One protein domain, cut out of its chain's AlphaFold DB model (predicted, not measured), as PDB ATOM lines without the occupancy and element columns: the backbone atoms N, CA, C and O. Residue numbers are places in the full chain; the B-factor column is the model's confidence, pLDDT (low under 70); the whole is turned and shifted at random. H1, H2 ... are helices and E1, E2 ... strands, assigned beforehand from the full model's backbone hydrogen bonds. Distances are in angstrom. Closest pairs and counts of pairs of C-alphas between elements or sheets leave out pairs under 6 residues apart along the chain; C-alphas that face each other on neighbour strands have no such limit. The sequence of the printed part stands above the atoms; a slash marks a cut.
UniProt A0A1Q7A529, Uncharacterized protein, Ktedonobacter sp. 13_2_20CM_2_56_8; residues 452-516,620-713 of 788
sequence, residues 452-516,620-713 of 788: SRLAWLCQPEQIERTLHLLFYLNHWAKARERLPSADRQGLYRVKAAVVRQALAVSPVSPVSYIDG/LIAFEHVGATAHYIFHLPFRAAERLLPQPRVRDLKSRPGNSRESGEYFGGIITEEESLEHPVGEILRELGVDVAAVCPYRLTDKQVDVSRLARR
ATOM      1  N   SER A 452     -19.425 -19.101  -9.774       85.06
ATOM      2  CA  SER A 452     -20.156 -18.832  -8.529       85.06
ATOM      3  C   SER A 452     -19.604 -17.624  -7.765       85.06
ATOM      4  O   SER A 452     -20.373 -16.815  -7.243       85.06
ATOM      5  N   ARG A 453     -18.276 -17.454  -7.739       89.50
ATOM      6  CA  ARG A 453     -17.613 -16.290  -7.138       89.50
ATOM      7  C   ARG A 453     -17.877 -15.029  -7.952       89.50
ATOM      8  O   ARG A 453     -18.181 -13.995  -7.368       89.50
ATOM      9  N   LEU A 454     -17.815 -15.127  -9.277       88.19
ATOM     10  CA  LEU A 454     -18.103 -14.018 -10.184       88.19
ATOM     11  C   LEU A 454     -19.552 -13.525 -10.018       88.19
ATOM     12  O   LEU A 454     -19.788 -12.324  -9.909       88.19
ATOM     13  N   ALA A 455     -20.512 -14.446  -9.910       88.19
ATOM     14  CA  ALA A 455     -21.912 -14.123  -9.639       88.19
ATOM     15  C   ALA A 455     -22.130 -13.498  -8.248       88.19
ATOM     16  O   ALA A 455     -22.982 -12.621  -8.105       88.19
ATOM     17  N   TRP A 456     -21.370 -13.925  -7.233       91.81
ATOM     18  CA  TRP A 456     -21.409 -13.343  -5.885       91.81
ATOM     19  C   TRP A 456     -20.851 -11.912  -5.849       91.81
ATOM     20  O   TRP A 456     -21.456 -11.035  -5.239       91.81
ATOM     21  N   LEU A 457     -19.736 -11.653  -6.542       89.69
ATOM     22  CA  LEU A 457     -19.110 -10.324  -6.623       89.69
ATOM     23  C   LEU A 457     -20.033  -9.275  -7.265       89.69
ATOM     24  O   LEU A 457     -19.984  -8.097  -6.921       89.69
ATOM     25  N   CYS A 458     -20.897  -9.701  -8.187       90.69
ATOM     26  CA  CYS A 458     -21.831  -8.816  -8.881       90.69
ATOM     27  C   CYS A 458     -23.216  -8.706  -8.219       90.69
ATOM     28  O   CYS A 458     -24.130  -8.168  -8.845       90.69
ATOM     29  N   GLN A 459     -23.394  -9.198  -6.988       89.31
ATOM     30  CA  GLN A 459     -24.631  -8.974  -6.230       89.31
ATOM     31  C   GLN A 459     -24.775  -7.497  -5.824       89.31
ATOM     32  O   GLN A 459     -23.755  -6.835  -5.607       89.31
ATOM     33  N   PRO A 460     -26.005  -6.967  -5.679       85.88
ATOM     34  CA  PRO A 460     -26.238  -5.570  -5.302       85.88
ATOM     35  C   PRO A 460     -25.490  -5.128  -4.037       85.88
ATOM     36  O   PRO A 460     -25.020  -3.998  -3.964       85.88
ATOM     37  N   GLU A 461     -25.318  -6.023  -3.063       87.12
ATOM     38  CA  GLU A 461     -24.634  -5.734  -1.799       87.12
ATOM     39  C   GLU A 461     -23.103  -5.682  -1.939       87.12
ATOM     40  O   GLU A 461     -22.421  -5.177  -1.052       87.12
ATOM     41  N   GLN A 462     -22.551  -6.237  -3.023       89.12
ATOM     42  CA  GLN A 462     -21.108  -6.395  -3.244       89.12
ATOM     43  C   GLN A 462     -20.590  -5.585  -4.438       89.12
ATOM     44  O   GLN A 462     -19.378  -5.404  -4.575       89.12
ATOM     45  N   ILE A 463     -21.478  -5.097  -5.309       89.75
ATOM     46  CA  ILE A 463     -21.092  -4.504  -6.590       89.75
ATOM     47  C   ILE A 463     -20.261  -3.231  -6.420       89.75
ATOM     48  O   ILE A 463     -19.248  -3.095  -7.098       89.75
ATOM     49  N   GLU A 464     -20.609  -2.339  -5.487       88.12
ATOM     50  CA  GLU A 464     -19.850  -1.099  -5.261       88.12
ATOM     51  C   GLU A 464     -18.418  -1.413  -4.793       88.12
ATOM     52  O   GLU A 464     -17.455  -0.904  -5.365       88.12
ATOM     53  N   ARG A 465     -18.257  -2.348  -3.844       90.75
ATOM     54  CA  ARG A 465     -16.937  -2.819  -3.386       90.75
ATOM     55  C   ARG A 465     -16.159  -3.519  -4.502       90.75
ATOM     56  O   ARG A 465     -14.958  -3.317  -4.643       90.75
ATOM     57  N   THR A 466     -16.829  -4.324  -5.316       91.81
ATOM     58  CA  THR A 466     -16.199  -5.026  -6.441       91.81
ATOM     59  C   THR A 466     -15.704  -4.043  -7.500       91.81
ATOM     60  O   THR A 466     -14.572  -4.161  -7.969       91.81
ATOM     61  N   LEU A 467     -16.513  -3.043  -7.856       89.12
ATOM     62  CA  LEU A 467     -16.142  -1.993  -8.806       89.12
ATOM     63  C   LEU A 467     -15.011  -1.110  -8.265       89.12
ATOM     64  O   LEU A 467     -14.104  -0.762  -9.022       89.12
ATOM     65  N   HIS A 468     -14.996  -0.840  -6.958       88.75
ATOM     66  CA  HIS A 468     -13.883  -0.176  -6.277       88.75
ATOM     67  C   HIS A 468     -12.556  -0.925  -6.487       88.75
ATOM     68  O   HIS A 468     -11.587  -0.347  -6.984       88.75
ATOM     69  N   LEU A 469     -12.531  -2.235  -6.214       91.00
ATOM     70  CA  LEU A 469     -11.355  -3.090  -6.430       91.00
ATOM     71  C   LEU A 469     -10.927  -3.136  -7.903       91.00
ATOM     72  O   LEU A 469      -9.736  -3.121  -8.218       91.00
ATOM     73  N   LEU A 470     -11.893  -3.156  -8.823       90.19
ATOM     74  CA  LEU A 470     -11.646  -3.085 -10.263       90.19
ATOM     75  C   LEU A 470     -11.002  -1.773 -10.703       90.19
ATOM     76  O   LEU A 470     -10.210  -1.769 -11.649       90.19
ATOM     77  N   PHE A 471     -11.335  -0.668 -10.038       86.62
ATOM     78  CA  PHE A 471     -10.758   0.639 -10.333       86.62
ATOM     79  C   PHE A 471      -9.280   0.682  -9.931       86.62
ATOM     80  O   PHE A 471      -8.443   1.131 -10.716       86.62
ATOM     81  N   TYR A 472      -8.928   0.095  -8.784       88.94
ATOM     82  CA  TYR A 472      -7.530  -0.105  -8.392       88.94
ATOM     83  C   TYR A 472      -6.784  -1.042  -9.354       88.94
ATOM     84  O   TYR A 472      -5.690  -0.723  -9.827       88.94
ATOM     85  N   LEU A 473      -7.410  -2.160  -9.737       90.06
ATOM     86  CA  LEU A 473      -6.844  -3.116 -10.696       90.06
ATOM     87  C   LEU A 473      -6.527  -2.467 -12.054       90.06
ATOM     88  O   LEU A 473      -5.540  -2.805 -12.708       90.06
ATOM     89  N   ASN A 474      -7.357  -1.517 -12.481       87.06
ATOM     90  CA  ASN A 474      -7.194  -0.811 -13.745       87.06
ATOM     91  C   ASN A 474      -5.937   0.075 -13.782       87.06
ATOM     92  O   ASN A 474      -5.271   0.131 -14.817       87.06
ATOM     93  N   HIS A 475      -5.579   0.726 -12.672       86.75
ATOM     94  CA  HIS A 475      -4.332   1.493 -12.584       86.75
ATOM     95  C   HIS A 475      -3.109   0.577 -12.683       86.75
ATOM     96  O   HIS A 475      -2.180   0.863 -13.441       86.75
ATOM     97  N   TRP A 476      -3.159  -0.600 -12.055       86.56
ATOM     98  CA  TRP A 476      -2.128  -1.627 -12.218       86.56
ATOM     99  C   TRP A 476      -2.011  -2.150 -13.656       86.56
ATOM    100  O   TRP A 476      -0.901  -2.284 -14.173       86.56
ATOM    101  N   ALA A 477      -3.128  -2.374 -14.355       83.56
ATOM    102  CA  ALA A 477      -3.119  -2.787 -15.764       83.56
ATOM    103  C   ALA A 477      -2.472  -1.735 -16.692       83.56
ATOM    104  O   ALA A 477      -1.892  -2.073 -17.731       83.56
ATOM    105  N   LYS A 478      -2.519  -0.456 -16.300       81.75
ATOM    106  CA  LYS A 478      -1.911   0.669 -17.023       81.75
ATOM    107  C   LYS A 478      -0.464   0.967 -16.633       81.75
ATOM    108  O   LYS A 478       0.218   1.633 -17.412       81.75
ATOM    109  N   ALA A 479       0.025   0.466 -15.499       81.44
ATOM    110  CA  ALA A 479       1.366   0.735 -14.976       81.44
ATOM    111  C   ALA A 479       2.469   0.032 -15.799       81.44
ATOM    112  O   ALA A 479       3.057  -0.970 -15.384       81.44
ATOM    113  N   ARG A 480       2.758   0.568 -16.996       76.50
ATOM    114  CA  ARG A 480       3.687  -0.004 -17.995       76.50
ATOM    115  C   ARG A 480       5.100  -0.245 -17.472       76.50
ATOM    116  O   ARG A 480       5.792  -1.112 -18.006       76.50
ATOM    117  N   GLU A 481       5.518   0.515 -16.467       76.62
ATOM    118  CA  GLU A 481       6.857   0.413 -15.883       76.62
ATOM    119  C   GLU A 481       6.960  -0.567 -14.720       76.62
ATOM    120  O   GLU A 481       8.070  -0.932 -14.352       76.62
ATOM    121  N   ARG A 482       5.830  -1.036 -14.178       80.25
ATOM    122  CA  ARG A 482       5.818  -1.930 -13.011       80.25
ATOM    123  C   ARG A 482       5.561  -3.386 -13.372       80.25
ATOM    124  O   ARG A 482       6.165  -4.265 -12.772       80.25
ATOM    125  N   LEU A 483       4.704  -3.654 -14.361       83.75
ATOM    126  CA  LEU A 483       4.307  -5.022 -14.719       83.75
ATOM    127  C   LEU A 483       4.667  -5.397 -16.170       83.75
ATOM    128  O   LEU A 483       4.456  -4.592 -17.091       83.75
ATOM    129  N   PRO A 484       5.133  -6.639 -16.412       80.75
ATOM    130  CA  PRO A 484       5.282  -7.193 -17.755       80.75
ATOM    131  C   PRO A 484       3.979  -7.122 -18.567       80.75
ATOM    132  O   PRO A 484       2.878  -7.204 -18.025       80.75
ATOM    133  N   SER A 485       4.090  -6.995 -19.896       75.38
ATOM    134  CA  SER A 485       2.916  -6.848 -20.782       75.38
ATOM    135  C   SER A 485       1.901  -7.989 -20.639       75.38
ATOM    136  O   SER A 485       0.700  -7.736 -20.586       75.38
ATOM    137  N   ALA A 486       2.374  -9.234 -20.520       75.81
ATOM    138  CA  ALA A 486       1.497 -10.401 -20.419       75.81
ATOM    139  C   ALA A 486       0.655 -10.390 -19.134       75.81
ATOM    140  O   ALA A 486      -0.541 -10.664 -19.181       75.81
ATOM    141  N   ASP A 487       1.249  -9.993 -18.007       84.00
ATOM    142  CA  ASP A 487       0.532  -9.889 -16.737       84.00
ATOM    143  C   ASP A 487      -0.512  -8.769 -16.790       84.00
ATOM    144  O   ASP A 487      -1.642  -8.975 -16.353       84.00
ATOM    145  N   ARG A 488      -0.192  -7.629 -17.425       86.00
ATOM    146  CA  ARG A 488      -1.152  -6.532 -17.662       86.00
ATOM    147  C   ARG A 488      -2.342  -6.976 -18.520       86.00
ATOM    148  O   ARG A 488      -3.474  -6.601 -18.221       86.00
ATOM    149  N   GLN A 489      -2.117  -7.805 -19.543       80.25
ATOM    150  CA  GLN A 489      -3.207  -8.406 -20.327       80.25
ATOM    151  C   GLN A 489      -4.058  -9.363 -19.495       80.25
ATOM    152  O   GLN A 489      -5.286  -9.350 -19.603       80.25
ATOM    153  N   GLY A 490      -3.425 -10.129 -18.607       83.56
ATOM    154  CA  GLY A 490      -4.119 -10.897 -17.584       83.56
ATOM    155  C   GLY A 490      -5.098 -10.036 -16.778       83.56
ATOM    156  O   GLY A 490      -6.284 -10.355 -16.698       83.56
ATOM    157  N   LEU A 491      -4.644  -8.885 -16.271       89.56
ATOM    158  CA  LEU A 491      -5.497  -7.960 -15.513       89.56
ATOM    159  C   LEU A 491      -6.673  -7.415 -16.349       89.56
ATOM    160  O   LEU A 491      -7.792  -7.312 -15.842       89.56
ATOM    161  N   TYR A 492      -6.468  -7.124 -17.640       84.12
ATOM    162  CA  TYR A 492      -7.563  -6.723 -18.537       84.12
ATOM    163  C   TYR A 492      -8.598  -7.835 -18.748       84.12
ATOM    164  O   TYR A 492      -9.791  -7.537 -18.847       84.12
ATOM    165  N   ARG A 493      -8.183  -9.108 -18.763       84.62
ATOM    166  CA  ARG A 493      -9.104 -10.256 -18.843       84.62
ATOM    167  C   ARG A 493      -9.957 -10.385 -17.581       84.62
ATOM    168  O   ARG A 493     -11.164 -10.591 -17.705       84.62
ATOM    169  N   VAL A 494      -9.372 -10.184 -16.396       88.56
ATOM    170  CA  VAL A 494     -10.126 -10.110 -15.127       88.56
ATOM    171  C   VAL A 494     -11.147  -8.975 -15.181       88.56
ATOM    172  O   VAL A 494     -12.331  -9.195 -14.922       88.56
ATOM    173  N   LYS A 495     -10.714  -7.776 -15.598       89.69
ATOM    174  CA  LYS A 495     -11.594  -6.606 -15.734       89.69
ATOM    175  C   LYS A 495     -12.777  -6.894 -16.662       89.69
ATOM    176  O   LYS A 495     -13.924  -6.634 -16.306       89.69
ATOM    177  N   ALA A 496     -12.513  -7.468 -17.835       85.50
ATOM    178  CA  ALA A 496     -13.547  -7.812 -18.805       85.50
ATOM    179  C   ALA A 496     -14.535  -8.868 -18.277       85.50
ATOM    180  O   ALA A 496     -15.735  -8.745 -18.522       85.50
ATOM    181  N   ALA A 497     -14.060  -9.875 -17.533       86.94
ATOM    182  CA  ALA A 497     -14.912 -10.917 -16.956       86.94
ATOM    183  C   ALA A 497     -15.909 -10.348 -15.935       86.94
ATOM    184  O   ALA A 497     -17.102 -10.647 -16.004       86.94
ATOM    185  N   VAL A 498     -15.450  -9.471 -15.037       88.44
ATOM    186  CA  VAL A 498     -16.332  -8.858 -14.034       88.44
ATOM    187  C   VAL A 498     -17.285  -7.844 -14.660       88.44
ATOM    188  O   VAL A 498     -18.471  -7.861 -14.348       88.44
ATOM    189  N   VAL A 499     -16.824  -7.012 -15.603       85.94
ATOM    190  CA  VAL A 499     -17.713  -6.069 -16.309       85.94
ATOM    191  C   VAL A 499     -18.779  -6.813 -17.120       85.94
ATOM    192  O   VAL A 499     -19.925  -6.373 -17.154       85.94
ATOM    193  N   ARG A 500     -18.448  -7.965 -17.721       86.31
ATOM    194  CA  ARG A 500     -19.424  -8.836 -18.395       86.31
ATOM    195  C   ARG A 500     -20.504  -9.328 -17.436       86.31
ATOM    196  O   ARG A 500     -21.684  -9.255 -17.774       86.31
ATOM    197  N   GLN A 501     -20.108  -9.846 -16.274       87.50
ATOM    198  CA  GLN A 501     -21.063 -10.346 -15.287       87.50
ATOM    199  C   GLN A 501     -21.913  -9.210 -14.713       87.50
ATOM    200  O   GLN A 501     -23.125  -9.363 -14.599       87.50
ATOM    201  N   ALA A 502     -21.299  -8.062 -14.419       86.38
ATOM    202  CA  ALA A 502     -22.014  -6.874 -13.985       86.38
ATOM    203  C   ALA A 502     -23.047  -6.483 -15.047       86.38
ATOM    204  O   ALA A 502     -24.231  -6.486 -14.755       86.38
ATOM    205  N   LEU A 503     -22.653  -6.284 -16.305       85.25
ATOM    206  CA  LEU A 503     -23.579  -5.943 -17.389       85.25
ATOM    207  C   LEU A 503     -24.794  -6.890 -17.473       85.25
ATOM    208  O   LEU A 503     -25.911  -6.421 -17.682       85.25
ATOM    209  N   ALA A 504     -24.605  -8.197 -17.259       83.94
ATOM    210  CA  ALA A 504     -25.694  -9.178 -17.262       83.94
ATOM    211  C   ALA A 504     -26.717  -8.977 -16.124       83.94
ATOM    212  O   ALA A 504     -27.894  -9.285 -16.298       83.94
ATOM    213  N   VAL A 505     -26.290  -8.434 -14.980       83.00
ATOM    214  CA  VAL A 505     -27.136  -8.115 -13.813       83.00
ATOM    215  C   VAL A 505     -27.650  -6.659 -13.864       83.00
ATOM    216  O   VAL A 505     -28.451  -6.245 -13.033       83.00
ATOM    217  N   SER A 506     -27.232  -5.876 -14.869       80.06
ATOM    218  CA  SER A 506     -27.612  -4.470 -15.117       80.06
ATOM    219  C   SER A 506     -27.193  -3.363 -14.109       80.06
ATOM    220  O   SER A 506     -27.780  -2.285 -14.181       80.06
ATOM    221  N   PRO A 507     -26.182  -3.489 -13.220       75.81
ATOM    222  CA  PRO A 507     -25.684  -2.363 -12.435       75.81
ATOM    223  C   PRO A 507     -24.723  -1.458 -13.228       75.81
ATOM    224  O   PRO A 507     -24.390  -0.378 -12.759       75.81
ATOM    225  N   VAL A 508     -24.247  -1.867 -14.407       85.44
ATOM    226  CA  VAL A 508     -23.293  -1.109 -15.231       85.44
ATOM    227  C   VAL A 508     -23.860  -0.965 -16.636       85.44
ATOM    228  O   VAL A 508     -24.378  -1.935 -17.191       85.44
ATOM    229  N   SER A 509     -23.743   0.220 -17.238       86.88
ATOM    230  CA  SER A 509     -24.267   0.494 -18.581       86.88
ATOM    231  C   SER A 509     -23.197   1.067 -19.516       86.88
ATOM    232  O   SER A 509     -22.348   1.839 -19.079       86.88
ATOM    233  N   PRO A 510     -23.183   0.704 -20.811       87.19
ATOM    234  CA  PRO A 510     -22.259   1.295 -21.772       87.19
ATOM    235  C   PRO A 510     -22.748   2.692 -22.183       87.19
ATOM    236  O   PRO A 510     -23.892   2.845 -22.635       87.19
ATOM    237  N   VAL A 511     -21.873   3.693 -22.071       88.75
ATOM    238  CA  VAL A 511     -22.244   5.116 -22.200       88.75
ATOM    239  C   VAL A 511     -21.583   5.847 -23.359       88.75
ATOM    240  O   VAL A 511     -22.204   6.732 -23.941       88.75
ATOM    241  N   SER A 512     -20.361   5.479 -23.757       88.06
ATOM    242  CA  SER A 512     -19.695   6.150 -24.882       88.06
ATOM    243  C   SER A 512     -18.676   5.268 -25.590       88.06
ATOM    244  O   SER A 512     -17.907   4.569 -24.934       88.06
ATOM    245  N   TYR A 513     -18.609   5.366 -26.917       86.44
ATOM    246  CA  TYR A 513     -17.471   4.891 -27.708       86.44
ATOM    247  C   TYR A 513     -16.407   5.990 -27.773       86.44
ATOM    248  O   TYR A 513     -16.737   7.145 -28.020       86.44
ATOM    249  N   ILE A 514     -15.142   5.645 -27.570       81.88
ATOM    250  CA  ILE A 514     -14.005   6.558 -27.690       81.88
ATOM    251  C   ILE A 514     -13.204   6.097 -28.902       81.88
ATOM    252  O   ILE A 514     -12.689   4.977 -28.916       81.88
ATOM    253  N   ASP A 515     -13.127   6.944 -29.927       76.06
ATOM    254  CA  ASP A 515     -12.445   6.622 -31.178       76.06
ATOM    255  C   ASP A 515     -10.921   6.742 -31.021       76.06
ATOM    256  O   ASP A 515     -10.379   7.842 -30.912       76.06
ATOM    257  N   GLY A 516     -10.229   5.602 -31.004       61.12
ATOM    258  CA  GLY A 516      -8.771   5.527 -30.900       61.12
ATOM    259  C   GLY A 516      -8.042   5.664 -32.240       61.12
ATOM    260  O   GLY A 516      -6.815   5.802 -32.260       61.12
ATOM    261  N   LEU A 620     -12.050   2.521 -27.302       85.81
ATOM    262  CA  LEU A 620     -12.567   2.080 -26.010       85.81
ATOM    263  C   LEU A 620     -14.091   2.208 -25.974       85.81
ATOM    264  O   LEU A 620     -14.672   3.040 -26.668       85.81
ATOM    265  N   ILE A 621     -14.744   1.414 -25.130       88.31
ATOM    266  CA  ILE A 621     -16.125   1.669 -24.707       88.31
ATOM    267  C   ILE A 621     -16.108   1.978 -23.217       88.31
ATOM    268  O   ILE A 621     -15.567   1.204 -22.425       88.31
ATOM    269  N   ALA A 622     -16.689   3.119 -22.853       90.06
ATOM    270  CA  ALA A 622     -16.889   3.513 -21.474       90.06
ATOM    271  C   ALA A 622     -18.156   2.867 -20.909       90.06
ATOM    272  O   ALA A 622     -19.198   2.824 -21.570       90.06
ATOM    273  N   PHE A 623     -18.044   2.402 -19.675       89.19
ATOM    274  CA  PHE A 623     -19.077   1.768 -18.882       89.19
ATOM    275  C   PHE A 623     -19.259   2.569 -17.598       89.19
ATOM    276  O   PHE A 623     -18.284   2.801 -16.885       89.19
ATOM    277  N   GLU A 624     -20.489   2.985 -17.324       92.75
ATOM    278  CA  GLU A 624     -20.853   3.809 -16.178       92.75
ATOM    279  C   GLU A 624     -21.659   3.006 -15.155       92.75
ATOM    280  O   GLU A 624     -22.575   2.256 -15.513       92.75
ATOM    281  N   HIS A 625     -21.319   3.204 -13.885       91.38
ATOM    282  CA  HIS A 625     -22.087   2.788 -12.720       91.38
ATOM    283  C   HIS A 625     -22.404   4.009 -11.860       91.38
ATOM    284  O   HIS A 625     -21.489   4.735 -11.474       91.38
ATOM    285  N   VAL A 626     -23.680   4.189 -11.521       90.44
ATOM    286  CA  VAL A 626     -24.144   5.205 -10.570       90.44
ATOM    287  C   VAL A 626     -24.807   4.474  -9.405       90.44
ATOM    288  O   VAL A 626     -25.880   3.891  -9.569       90.44
ATOM    289  N   GLY A 627     -24.132   4.467  -8.260       88.56
ATOM    290  CA  GLY A 627     -24.573   3.845  -7.016       88.56
ATOM    291  C   GLY A 627     -25.021   4.871  -5.975       88.56
ATOM    292  O   GLY A 627     -25.075   6.074  -6.236       88.56
ATOM    293  N   ALA A 628     -25.350   4.395  -4.774       85.00
ATOM    294  CA  ALA A 628     -25.745   5.265  -3.664       85.00
ATOM    295  C   ALA A 628     -24.530   5.925  -3.000       85.00
ATOM    296  O   ALA A 628     -24.642   7.026  -2.462       85.00
ATOM    297  N   THR A 629     -23.381   5.244  -3.032       88.38
ATOM    298  CA  THR A 629     -22.141   5.722  -2.403       88.38
ATOM    299  C   THR A 629     -20.999   5.919  -3.391       88.38
ATOM    300  O   THR A 629     -19.946   6.426  -3.005       88.38
ATOM    301  N   ALA A 630     -21.197   5.540  -4.656       89.88
ATOM    302  CA  ALA A 630     -20.122   5.463  -5.630       89.88
ATOM    303  C   ALA A 630     -20.543   5.881  -7.045       89.88
ATOM    304  O   ALA A 630     -21.659   5.603  -7.487       89.88
ATOM    305  N   HIS A 631     -19.613   6.472  -7.789       90.94
ATOM    306  CA  HIS A 631     -19.747   6.730  -9.222       90.94
ATOM    307  C   HIS A 631     -18.498   6.237  -9.936       90.94
ATOM    308  O   HIS A 631     -17.389   6.642  -9.595       90.94
ATOM    309  N   TYR A 632     -18.658   5.363 -10.926       89.38
ATOM    310  CA  TYR A 632     -17.520   4.830 -11.665       89.38
ATOM    311  C   TYR A 632     -17.725   4.892 -13.169       89.38
ATOM    312  O   TYR A 632     -18.764   4.488 -13.688       89.38
ATOM    313  N   ILE A 633     -16.669   5.295 -13.868       88.00
ATOM    314  CA  ILE A 633     -16.532   5.215 -15.314       88.00
ATOM    315  C   ILE A 633     -15.280   4.396 -15.618       88.00
ATOM    316  O   ILE A 633     -14.157   4.812 -15.332       88.00
ATOM    317  N   PHE A 634     -15.471   3.231 -16.234       85.38
ATOM    318  CA  PHE A 634     -14.387   2.350 -16.668       85.38
ATOM    319  C   PHE A 634     -14.383   2.210 -18.180       85.38
ATOM    320  O   PHE A 634     -15.431   2.152 -18.813       85.38
ATOM    321  N   HIS A 635     -13.209   2.059 -18.771       88.38
ATOM    322  CA  HIS A 635     -13.044   1.811 -20.193       88.38
ATOM    323  C   HIS A 635     -12.627   0.363 -20.446       88.38
ATOM    324  O   HIS A 635     -11.709  -0.156 -19.809       88.38
ATOM    325  N   LEU A 636     -13.262  -0.289 -21.413       81.44
ATOM    326  CA  LEU A 636     -12.783  -1.555 -21.966       81.44
ATOM    327  C   LEU A 636     -12.266  -1.346 -23.391       81.44
ATOM    328  O   LEU A 636     -12.864  -0.551 -24.121       81.44
ATOM    329  N   PRO A 637     -11.219  -2.083 -23.818       84.00
ATOM    330  CA  PRO A 637     -10.842  -2.167 -25.227       84.00
ATOM    331  C   PRO A 637     -12.056  -2.493 -26.094       84.00
ATOM    332  O   PRO A 637     -12.839  -3.384 -25.753       84.00
ATOM    333  N   PHE A 638     -12.214  -1.784 -27.212       81.69
ATOM    334  CA  PHE A 638     -13.395  -1.884 -28.068       81.69
ATOM    335  C   PHE A 638     -13.692  -3.331 -28.470       81.69
ATOM    336  O   PHE A 638     -14.826  -3.773 -28.327       81.69
ATOM    337  N   ARG A 639     -12.675  -4.112 -28.857       80.56
ATOM    338  CA  ARG A 639     -12.833  -5.531 -29.232       80.56
ATOM    339  C   ARG A 639     -13.304  -6.423 -28.092       80.56
ATOM    340  O   ARG A 639     -14.057  -7.366 -28.323       80.56
ATOM    341  N   ALA A 640     -12.892  -6.127 -26.861       79.12
ATOM    342  CA  ALA A 640     -13.396  -6.837 -25.694       79.12
ATOM    343  C   ALA A 640     -14.862  -6.463 -25.445       79.12
ATOM    344  O   ALA A 640     -15.693  -7.350 -25.289       79.12
ATOM    345  N   ALA A 641     -15.194  -5.171 -25.482       82.69
ATOM    346  CA  ALA A 641     -16.546  -4.672 -25.243       82.69
ATOM    347  C   ALA A 641     -17.552  -5.069 -26.342       82.69
ATOM    348  O   ALA A 641     -18.703  -5.369 -26.040       82.69
ATOM    349  N   GLU A 642     -17.126  -5.130 -27.603       83.38
ATOM    350  CA  GLU A 642     -17.939  -5.551 -28.751       83.38
ATOM    351  C   GLU A 642     -18.453  -6.987 -28.588       83.38
ATOM    352  O   GLU A 642     -19.602  -7.270 -28.916       83.38
ATOM    353  N   ARG A 643     -17.649  -7.881 -27.998       83.12
ATOM    354  CA  ARG A 643     -18.067  -9.258 -27.680       83.12
ATOM    355  C   ARG A 643     -19.115  -9.324 -26.562       83.12
ATOM    356  O   ARG A 643     -19.781 -10.346 -26.424       83.12
ATOM    357  N   LEU A 644     -19.240  -8.271 -25.749       82.06
ATOM    358  CA  LEU A 644     -20.155  -8.206 -24.603       82.06
ATOM    359  C   LEU A 644     -21.481  -7.516 -24.934       82.06
ATOM    360  O   LEU A 644     -22.466  -7.713 -24.227       82.06
ATOM    361  N   LEU A 645     -21.506  -6.681 -25.974       84.12
ATOM    362  CA  LEU A 645     -22.627  -5.803 -26.282       84.12
ATOM    363  C   LEU A 645     -23.414  -6.289 -27.506       84.12
ATOM    364  O   LEU A 645     -22.822  -6.691 -28.507       84.12
ATOM    365  N   PRO A 646     -24.757  -6.180 -27.501       85.12
ATOM    366  CA  PRO A 646     -25.548  -6.419 -28.700       85.12
ATOM    367  C   PRO A 646     -25.124  -5.494 -29.850       85.12
ATOM    368  O   PRO A 646     -24.980  -4.283 -29.672       85.12
ATOM    369  N   GLN A 647     -25.012  -6.045 -31.059       84.31
ATOM    370  CA  GLN A 647     -24.591  -5.319 -32.266       84.31
ATOM    371  C   GLN A 647     -25.335  -3.990 -32.539       84.31
ATOM    372  O   GLN A 647     -24.692  -3.026 -32.961       84.31
ATOM    373  N   PRO A 648     -26.660  -3.862 -32.301       88.50
ATOM    374  CA  PRO A 648     -27.348  -2.575 -32.434       88.50
ATOM    375  C   PRO A 648     -26.824  -1.508 -31.464       88.50
ATOM    376  O   PRO A 648     -26.678  -0.350 -31.846       88.50
ATOM    377  N   ARG A 649     -26.487  -1.902 -30.229       86.62
ATOM    378  CA  ARG A 649     -25.962  -0.993 -29.204       86.62
ATOM    379  C   ARG A 649     -24.539  -0.548 -29.527       86.62
ATOM    380  O   ARG A 649     -24.223   0.623 -29.355       86.62
ATOM    381  N   VAL A 650     -23.706  -1.447 -30.052       86.00
ATOM    382  CA  VAL A 650     -22.361  -1.101 -30.545       86.00
ATOM    383  C   VAL A 650     -22.448  -0.066 -31.673       86.00
ATOM    384  O   VAL A 650     -21.733   0.933 -31.644       86.00
ATOM    385  N   ARG A 651     -23.363  -0.254 -32.635       85.94
ATOM    386  CA  ARG A 651     -23.592   0.702 -33.735       85.94
ATOM    387  C   ARG A 651     -24.062   2.075 -33.253       85.94
ATOM    388  O   ARG A 651     -23.550   3.082 -33.734       85.94
ATOM    389  N   ASP A 652     -24.988   2.110 -32.298       88.00
ATOM    390  CA  ASP A 652     -25.469   3.346 -31.668       88.00
ATOM    391  C   ASP A 652     -24.317   4.115 -30.999       88.00
ATOM    392  O   ASP A 652     -24.081   5.280 -31.319       88.00
ATOM    393  N   LEU A 653     -23.509   3.433 -30.179       88.56
ATOM    394  CA  LEU A 653     -22.344   4.031 -29.517       88.56
ATOM    395  C   LEU A 653     -21.306   4.549 -30.528       88.56
ATOM    396  O   LEU A 653     -20.838   5.677 -30.391       88.56
ATOM    397  N   LYS A 654     -20.990   3.784 -31.584       83.50
ATOM    398  CA  LYS A 654     -20.054   4.215 -32.645       83.50
ATOM    399  C   LYS A 654     -20.547   5.437 -33.422       83.50
ATOM    400  O   LYS A 654     -19.727   6.195 -33.930       83.50
ATOM    401  N   SER A 655     -21.862   5.645 -33.517       84.06
ATOM    402  CA  SER A 655     -22.435   6.812 -34.203       84.06
ATOM    403  C   SER A 655     -22.257   8.126 -33.428       84.06
ATOM    404  O   SER A 655     -22.440   9.202 -33.997       84.06
ATOM    405  N   ARG A 656     -21.889   8.047 -32.140       81.81
ATOM    406  CA  ARG A 656     -21.731   9.188 -31.227       81.81
ATOM    407  C   ARG A 656     -20.448   9.034 -30.401       81.81
ATOM    408  O   ARG A 656     -20.527   8.720 -29.212       81.81
ATOM    409  N   PRO A 657     -19.263   9.219 -31.012       81.12
ATOM    410  CA  PRO A 657     -18.010   9.155 -30.273       81.12
ATOM    411  C   PRO A 657     -18.001  10.210 -29.158       81.12
ATOM    412  O   PRO A 657     -18.332  11.374 -29.383       81.12
ATOM    413  N   GLY A 658     -17.651   9.784 -27.949       83.69
ATOM    414  CA  GLY A 658     -17.553  10.623 -26.761       83.69
ATOM    415  C   GLY A 658     -16.108  10.825 -26.314       83.69
ATOM    416  O   GLY A 658     -15.205  10.094 -26.711       83.69
ATOM    417  N   ASN A 659     -15.908  11.799 -25.426       80.31
ATOM    418  CA  ASN A 659     -14.610  12.129 -24.824       80.31
ATOM    419  C   ASN A 659     -14.543  11.705 -23.349       80.31
ATOM    420  O   ASN A 659     -13.938  12.400 -22.530       80.31
ATOM    421  N   SER A 660     -15.231  10.611 -23.002       84.19
ATOM    422  CA  SER A 660     -15.304  10.132 -21.622       84.19
ATOM    423  C   SER A 660     -13.908   9.846 -21.065       84.19
ATOM    424  O   SER A 660     -13.006   9.413 -21.788       84.19
ATOM    425  N   ARG A 661     -13.724  10.131 -19.777       83.00
ATOM    426  CA  ARG A 661     -12.500   9.845 -19.025       83.00
ATOM    427  C   ARG A 661     -12.844   8.844 -17.936       83.00
ATOM    428  O   ARG A 661     -13.924   8.927 -17.361       83.00
ATOM    429  N   GLU A 662     -11.926   7.928 -17.648       84.12
ATOM    430  CA  GLU A 662     -12.109   7.059 -16.487       84.12
ATOM    431  C   GLU A 662     -12.050   7.903 -15.215       84.12
ATOM    432  O   GLU A 662     -11.142   8.718 -15.045       84.12
ATOM    433  N   SER A 663     -13.029   7.701 -14.343       88.50
ATOM    434  CA  SER A 663     -13.153   8.373 -13.055       88.50
ATOM    435  C   SER A 663     -13.821   7.428 -12.069       88.50
ATOM    436  O   SER A 663     -14.671   6.626 -12.453       88.50
ATOM    437  N   GLY A 664     -13.420   7.505 -10.808       89.00
ATOM    438  CA  GLY A 664     -13.991   6.720  -9.728       89.00
ATOM    439  C   GLY A 664     -14.155   7.612  -8.514       89.00
ATOM    440  O   GLY A 664     -13.194   8.251  -8.092       89.00
ATOM    441  N   GLU A 665     -15.365   7.667  -7.984       88.56
ATOM    442  CA  GLU A 665     -15.716   8.364  -6.757       88.56
ATOM    443  C   GLU A 665     -16.310   7.345  -5.786       88.56
ATOM    444  O   GLU A 665     -17.184   6.564  -6.165       88.56
ATOM    445  N   TYR A 666     -15.823   7.333  -4.548       86.75
ATOM    446  CA  TYR A 666     -16.300   6.451  -3.487       86.75
ATOM    447  C   TYR A 666     -16.446   7.253  -2.192       86.75
ATOM    448  O   TYR A 666     -15.499   7.895  -1.745       86.75
ATOM    449  N   PHE A 667     -17.651   7.276  -1.617       85.81
ATOM    450  CA  PHE A 667     -18.017   8.123  -0.472       85.81
ATOM    451  C   PHE A 667     -17.652   9.612  -0.641       85.81
ATOM    452  O   PHE A 667     -17.235  10.273   0.309       85.81
ATOM    453  N   GLY A 668     -17.799  10.157  -1.852       80.19
ATOM    454  CA  GLY A 668     -17.468  11.558  -2.140       80.19
ATOM    455  C   GLY A 668     -15.978  11.834  -2.381       80.19
ATOM    456  O   GLY A 668     -15.604  12.970  -2.674       80.19
ATOM    457  N   GLY A 669     -15.112  10.825  -2.233       86.19
ATOM    458  CA  GLY A 669     -13.681  10.916  -2.510       86.19
ATOM    459  C   GLY A 669     -13.351  10.427  -3.917       86.19
ATOM    460  O   GLY A 669     -13.787   9.349  -4.314       86.19
ATOM    461  N   ILE A 670     -12.564  11.201  -4.667       89.44
ATOM    462  CA  ILE A 670     -12.038  10.780  -5.973       89.44
ATOM    463  C   ILE A 670     -10.876   9.819  -5.739       89.44
ATOM    464  O   ILE A 670      -9.919  10.176  -5.056       89.44
ATOM    465  N   ILE A 671     -10.937   8.643  -6.355       88.06
ATOM    466  CA  ILE A 671      -9.859   7.659  -6.304       88.06
ATOM    467  C   ILE A 671      -8.720   8.105  -7.224       88.06
ATOM    468  O   ILE A 671      -8.934   8.294  -8.428       88.06
ATOM    469  N   THR A 672      -7.509   8.239  -6.683       87.88
ATOM    470  CA  THR A 672      -6.327   8.644  -7.462       87.88
ATOM    471  C   THR A 672      -5.497   7.451  -7.945       87.88
ATOM    472  O   THR A 672      -5.646   6.317  -7.474       87.88
ATOM    473  N   GLU A 673      -4.611   7.691  -8.915       84.56
ATOM    474  CA  GLU A 673      -3.653   6.681  -9.376       84.56
ATOM    475  C   GLU A 673      -2.670   6.308  -8.259       84.56
ATOM    476  O   GLU A 673      -2.388   5.127  -8.070       84.56
ATOM    477  N   GLU A 674      -2.196   7.291  -7.488       86.25
ATOM    478  CA  GLU A 674      -1.279   7.077  -6.369       86.25
ATOM    479  C   GLU A 674      -1.903   6.160  -5.314       86.25
ATOM    480  O   GLU A 674      -1.314   5.133  -4.982       86.25
ATOM    481  N   GLU A 675      -3.128   6.470  -4.880       88.56
ATOM    482  CA  GLU A 675      -3.903   5.654  -3.940       88.56
ATOM    483  C   GLU A 675      -4.069   4.221  -4.467       88.56
ATOM    484  O   GLU A 675      -3.801   3.242  -3.775       88.56
ATOM    485  N   SER A 676      -4.429   4.079  -5.745       86.38
ATOM    486  CA  SER A 676      -4.631   2.775  -6.387       86.38
ATOM    487  C   SER A 676      -3.372   1.900  -6.405       86.38
ATOM    488  O   SER A 676      -3.465   0.675  -6.307       86.38
ATOM    489  N   LEU A 677      -2.197   2.514  -6.565       86.25
ATOM    490  CA  LEU A 677      -0.908   1.823  -6.632       86.25
ATOM    491  C   LEU A 677      -0.300   1.532  -5.251       86.25
ATOM    492  O   LEU A 677       0.642   0.737  -5.179       86.25
ATOM    493  N   GLU A 678      -0.820   2.131  -4.177       87.75
ATOM    494  CA  GLU A 678      -0.492   1.764  -2.791       87.75
ATOM    495  C   GLU A 678      -1.143   0.433  -2.385       87.75
ATOM    496  O   GLU A 678      -0.589  -0.304  -1.568       87.75
ATOM    497  N   HIS A 679      -2.270   0.074  -3.005       87.56
ATOM    498  CA  HIS A 679      -2.926  -1.215  -2.799       87.56
ATOM    499  C   HIS A 679      -2.216  -2.342  -3.574       87.56
ATOM    500  O   HIS A 679      -2.158  -2.300  -4.810       87.56
ATOM    501  N   PRO A 680      -1.704  -3.394  -2.901       89.50
ATOM    502  CA  PRO A 680      -0.999  -4.478  -3.577       89.50
ATOM    503  C   PRO A 680      -1.910  -5.240  -4.551       89.50
ATOM    504  O   PRO A 680      -2.903  -5.850  -4.152       89.50
ATOM    505  N   VAL A 681      -1.532  -5.294  -5.833       90.88
ATOM    506  CA  VAL A 681      -2.311  -5.980  -6.886       90.88
ATOM    507  C   VAL A 681      -2.620  -7.448  -6.561       90.88
ATOM    508  O   VAL A 681      -3.699  -7.941  -6.880       90.88
ATOM    509  N   GLY A 682      -1.715  -8.142  -5.863       89.00
ATOM    510  CA  GLY A 682      -1.939  -9.520  -5.420       89.00
ATOM    511  C   GLY A 682      -3.049  -9.662  -4.370       89.00
ATOM    512  O   GLY A 682      -3.736 -10.680  -4.354       89.00
ATOM    513  N   GLU A 683      -3.255  -8.655  -3.517       90.12
ATOM    514  CA  GLU A 683      -4.345  -8.643  -2.531       90.12
ATOM    515  C   GLU A 683      -5.685  -8.349  -3.199       90.12
ATOM    516  O   GLU A 683      -6.656  -9.055  -2.935       90.12
ATOM    517  N   ILE A 684      -5.704  -7.408  -4.148       92.38
ATOM    518  CA  ILE A 684      -6.882  -7.103  -4.971       92.38
ATOM    519  C   ILE A 684      -7.348  -8.365  -5.714       92.38
ATOM    520  O   ILE A 684      -8.518  -8.740  -5.648       92.38
ATOM    521  N   LEU A 685      -6.432  -9.068  -6.390       91.31
ATOM    522  CA  LEU A 685      -6.749 -10.303  -7.121       91.31
ATOM    523  C   LEU A 685      -7.222 -11.431  -6.193       91.31
ATOM    524  O   LEU A 685      -8.137 -12.173  -6.548       91.31
ATOM    525  N   ARG A 686      -6.649 -11.536  -4.986       91.38
ATOM    526  CA  ARG A 686      -7.086 -12.503  -3.969       91.38
ATOM    527  C   ARG A 686      -8.498 -12.195  -3.468       91.38
ATOM    528  O   ARG A 686      -9.297 -13.117  -3.333       91.38
ATOM    529  N   GLU A 687      -8.823 -10.925  -3.233       90.88
ATOM    530  CA  GLU A 687     -10.162 -10.489  -2.810       90.88
ATOM    531  C   GLU A 687     -11.210 -10.763  -3.905       90.88
ATOM    532  O   GLU A 687     -12.311 -11.243  -3.618       90.88
ATOM    533  N   LEU A 688     -10.834 -10.593  -5.177       90.81
ATOM    534  CA  LEU A 688     -11.649 -10.975  -6.337       90.81
ATOM    535  C   LEU A 688     -11.727 -12.501  -6.562       90.81
ATOM    536  O   LEU A 688     -12.542 -12.963  -7.357       90.81
ATOM    537  N   GLY A 689     -10.935 -13.308  -5.850       90.75
ATOM    538  CA  GLY A 689     -10.907 -14.766  -6.013       90.75
ATOM    539  C   GLY A 689     -10.316 -15.223  -7.350       90.75
ATOM    540  O   GLY A 689     -10.771 -16.223  -7.902       90.75
ATOM    541  N   VAL A 690      -9.344 -14.477  -7.881       91.31
ATOM    542  CA  VAL A 690      -8.639 -14.785  -9.132       91.31
ATOM    543  C   VAL A 690      -7.481 -15.744  -8.861       91.31
ATOM    544  O   VAL A 690      -6.653 -15.493  -7.980       91.31
ATOM    545  N   ASP A 691      -7.352 -16.793  -9.675       89.50
ATOM    546  CA  ASP A 691      -6.107 -17.561  -9.748       89.50
ATOM    547  C   ASP A 691      -5.028 -16.763 -10.500       89.50
ATOM    548  O   ASP A 691      -4.999 -16.685 -11.733       89.50
ATOM    549  N   VAL A 692      -4.119 -16.154  -9.735       88.88
ATOM    550  CA  VAL A 692      -3.027 -15.325 -10.264       88.88
ATOM    551  C   VAL A 692      -2.113 -16.119 -11.199       88.88
ATOM    552  O   VAL A 692      -1.647 -15.563 -12.189       88.88
ATOM    553  N   ALA A 693      -1.858 -17.402 -10.928       85.12
ATOM    554  CA  ALA A 693      -0.952 -18.201 -11.752       85.12
ATOM    555  C   ALA A 693      -1.552 -18.517 -13.131       85.12
ATOM    556  O   ALA A 693      -0.811 -18.625 -14.106       85.12
ATOM    557  N   ALA A 694      -2.880 -18.617 -13.212       83.12
ATOM    558  CA  ALA A 694      -3.597 -18.844 -14.462       83.12
ATOM    559  C   ALA A 694      -3.677 -17.586 -15.347       83.12
ATOM    560  O   ALA A 694      -3.766 -17.690 -16.570       83.12
ATOM    561  N   VAL A 695      -3.659 -16.392 -14.743       83.44
ATOM    562  CA  VAL A 695      -3.918 -15.122 -15.446       83.44
ATOM    563  C   VAL A 695      -2.651 -14.301 -15.683       83.44
ATOM    564  O   VAL A 695      -2.546 -13.616 -16.700       83.44
ATOM    565  N   CYS A 696      -1.685 -14.380 -14.771       88.00
ATOM    566  CA  CYS A 696      -0.444 -13.615 -14.792       88.00
ATOM    567  C   CYS A 696       0.749 -14.584 -14.892       88.00
ATOM    568  O   CYS A 696       1.234 -15.063 -13.863       88.00
ATOM    569  N   PRO A 697       1.234 -14.906 -16.109       81.44
ATOM    570  CA  PRO A 697       2.302 -15.891 -16.310       81.44
ATOM    571  C   PRO A 697       3.619 -15.531 -15.606       81.44
ATOM    572  O   PRO A 697       4.380 -16.430 -15.243       81.44
ATOM    573  N   TYR A 698       3.879 -14.243 -15.358       82.75
ATOM    574  CA  TYR A 698       5.044 -13.776 -14.601       82.75
ATOM    575  C   TYR A 698       4.746 -13.573 -13.110       82.75
ATOM    576  O   TYR A 698       5.596 -13.071 -12.376       82.75
ATOM    577  N   ARG A 699       3.572 -14.005 -12.630       87.62
ATOM    578  CA  ARG A 699       3.152 -13.958 -11.219       87.62
ATOM    579  C   ARG A 699       3.289 -12.567 -10.592       87.62
ATOM    580  O   ARG A 699       3.626 -12.459  -9.416       87.62
ATOM    581  N   LEU A 700       3.026 -11.521 -11.376       87.62
ATOM    582  CA  LEU A 700       3.115 -10.115 -10.977       87.62
ATOM    583  C   LEU A 700       4.535  -9.701 -10.563       87.62
ATOM    584  O   LEU A 700       4.707  -8.790  -9.754       87.62
ATOM    585  N   THR A 701       5.556 -10.381 -11.097       85.94
ATOM    586  CA  THR A 701       6.957 -10.010 -10.866       85.94
ATOM    587  C   THR A 701       7.200  -8.606 -11.408       85.94
ATOM    588  O   THR A 701       6.796  -8.293 -12.528       85.94
ATOM    589  N   ASP A 702       7.879  -7.774 -10.617       83.81
ATOM    590  CA  ASP A 702       8.251  -6.427 -11.034       83.81
ATOM    591  C   ASP A 702       9.061  -6.463 -12.340       83.81
ATOM    592  O   ASP A 702       9.995  -7.257 -12.506       83.81
ATOM    593  N   LYS A 703       8.694  -5.591 -13.279       76.75
ATOM    594  CA  LYS A 703       9.286  -5.539 -14.617       76.75
ATOM    595  C   LYS A 703      10.799  -5.303 -14.571       76.75
ATOM    596  O   LYS A 703      11.512  -5.909 -15.363       76.75
ATOM    597  N   GLN A 704      11.315  -4.475 -13.659       71.88
ATOM    598  CA  GLN A 704      12.759  -4.244 -13.533       71.88
ATOM    599  C   GLN A 704      13.478  -5.473 -12.979       71.88
ATOM    600  O   GLN A 704      14.598  -5.769 -13.400       71.88
ATOM    601  N   VAL A 705      12.838  -6.218 -12.075       77.56
ATOM    602  CA  VAL A 705      13.367  -7.488 -11.558       77.56
ATOM    603  C   VAL A 705      13.423  -8.543 -12.665       77.56
ATOM    604  O   VAL A 705      14.438  -9.230 -12.794       77.56
ATOM    605  N   ASP A 706      12.386  -8.641 -13.496       69.88
ATOM    606  CA  ASP A 706      12.345  -9.572 -14.629       69.88
ATOM    607  C   ASP A 706      13.379  -9.207 -15.710       69.88
ATOM    608  O   ASP A 706      14.175 -10.053 -16.126       69.88
ATOM    609  N   VAL A 707      13.472  -7.921 -16.070       65.31
ATOM    610  CA  VAL A 707      14.499  -7.401 -16.990       65.31
ATOM    611  C   VAL A 707      15.905  -7.628 -16.435       65.31
ATOM    612  O   VAL A 707      16.774  -8.081 -17.170       65.31
ATOM    613  N   SER A 708      16.142  -7.405 -15.140       68.19
ATOM    614  CA  SER A 708      17.445  -7.664 -14.507       68.19
ATOM    615  C   SER A 708      17.790  -9.156 -14.481       68.19
ATOM    616  O   SER A 708      18.949  -9.535 -14.642       68.19
ATOM    617  N   ARG A 709      16.795 -10.031 -14.298       68.12
ATOM    618  CA  ARG A 709      16.966 -11.489 -14.345       68.12
ATOM    619  C   ARG A 709      17.291 -11.974 -15.758       68.12
ATOM    620  O   ARG A 709      18.117 -12.872 -15.910       68.12
ATOM    621  N   LEU A 710      16.670 -11.374 -16.772       58.72
ATOM    622  CA  LEU A 710      16.983 -11.604 -18.182       58.72
ATOM    623  C   LEU A 710      18.366 -11.054 -18.542       58.72
ATOM    624  O   LEU A 710      19.154 -11.769 -19.147       58.72
ATOM    625  N   ALA A 711      18.712  -9.845 -18.102       52.78
ATOM    626  CA  ALA A 711      20.031  -9.257 -18.317       52.78
ATOM    627  C   ALA A 711      21.142 -10.129 -17.714       52.78
ATOM    628  O   ALA A 711      22.131 -10.390 -18.381       52.78
ATOM    629  N   ARG A 712      20.948 -10.705 -16.520       56.16
ATOM    630  CA  ARG A 712      21.897 -11.673 -15.929       56.16
ATOM    631  C   ARG A 712      22.028 -12.989 -16.705       56.16
ATOM    632  O   ARG A 712      23.032 -13.670 -16.539       56.16
ATOM    633  N   ARG A 713      21.045 -13.364 -17.531       50.47
ATOM    634  CA  ARG A 713      21.166 -14.501 -18.464       50.47
ATOM    635  C   ARG A 713      22.006 -14.168 -19.693       50.47
ATOM    636  O   ARG A 713      22.613 -15.073 -20.246       50.47
TER     637      ARG A 713
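What this domain is: This is residues 452 to 516 and 620 to 713 of the 788 residues of an uncharacterized protein of Ktedonobacter sp. 13_2_20CM_2_56_8 (UniProt A0A1Q7A529). A twisted sheet of four strands is covered on one face by a long helical hairpin, H2 and H3, which reaches well past the sheet's edge. Short helices H6, H7 and H8 pack on the hairpin, H5 is over E1, and a thin tail at the last residues, 708 to 713 of H9, sticks out. The 159 printed residues include nine named helices and four named strands, in the order H1 H2 H3 E1 E2 E3 H4 H5 E4 H6 H7 H8 H9; the antiparallel sheet runs E1 E2 E3 E4, and the class is mixed. The whole is compact, with a radius of gyration of the C-alphas of 16.2 A, yet elongated, spanning 52 by 33 by 31 A.

Where its parts are: H1, residues 452 to 457, begins at C-alpha 452 (-20.156, -18.832, -8.529). H2 is residues 463 to 478, 22.4 A long, and H3 is residues 485 to 505, 30.9 A. E1 is residues 509 to 514, E2 620 to 626, 19.5 A, and E3 630 to 637, 23.0 A, beginning at C-alpha 630 (-20.122, 5.463, -5.630). H4 is residues 638 to 642, H5 647 to 654, E4 663 to 666, H6 673 to 678, H7 681 to 687 and H8 692 to 695. H9, residues 703 to 713, 15.4 A, ends at C-alpha 713 (21.166, -14.501, -18.464).

How they stand to each other: H2 and H3, both hubs, form a hairpin and touch at a shallow tilt of 24 degrees, opposite ways; their closest C-alphas, of Ala 477 and Arg 488, are 4.6 A apart. The arrangement has two layers, helices H2, H3 and H5 on one face of the sheet. H2 is over E3 and E4, at a height over the sheet of 8.2 A. N 511 and O 622 of E1 and E2 are 2.9 A apart, N 623 and O 634 of E2 and E3, a hairpin, 2.8 A, and N 665 and O 631 of E4 and E3 2.8 A, each within hydrogen-bond range. H4 is on the sheet, on the same face as H2. H5 stands up from the sheet, over E1; the closest C-alphas, of Tyr 513 and Leu 653, are 5.3 A apart. H6 touches H2 with C-alphas 472 and 676 closest, 4.6 A, about perpendicular at 83 degrees. H7 touches H2 with C-alphas 469 and 684 closest, 6.2 A, and H8 touches H3 with C-alphas 490 and 695 closest, 4.7 A. H1 and H3 only just touch, with 3 pairs of C-alphas within 8 A, the closest those of Leu 454 and Val 498, 6.7 A. H9 and H8 are apart. Every O i to N i+4 pair is within hydrogen-bond range in H1 to H7 and H9; H8 is too short for one.

The domain as a whole: The two farthest C-alphas, of Ala 628 and Arg 713, are 53.0 A apart. Residues 517 to 619 are not printed, and C-alphas 516 and 620 are 7.1 A apart across the cut. Of the links that are printed whole, none is long. Mean pLDDT of the printed part is 84.6; residue 516 and residues 706 to 713 are under 70.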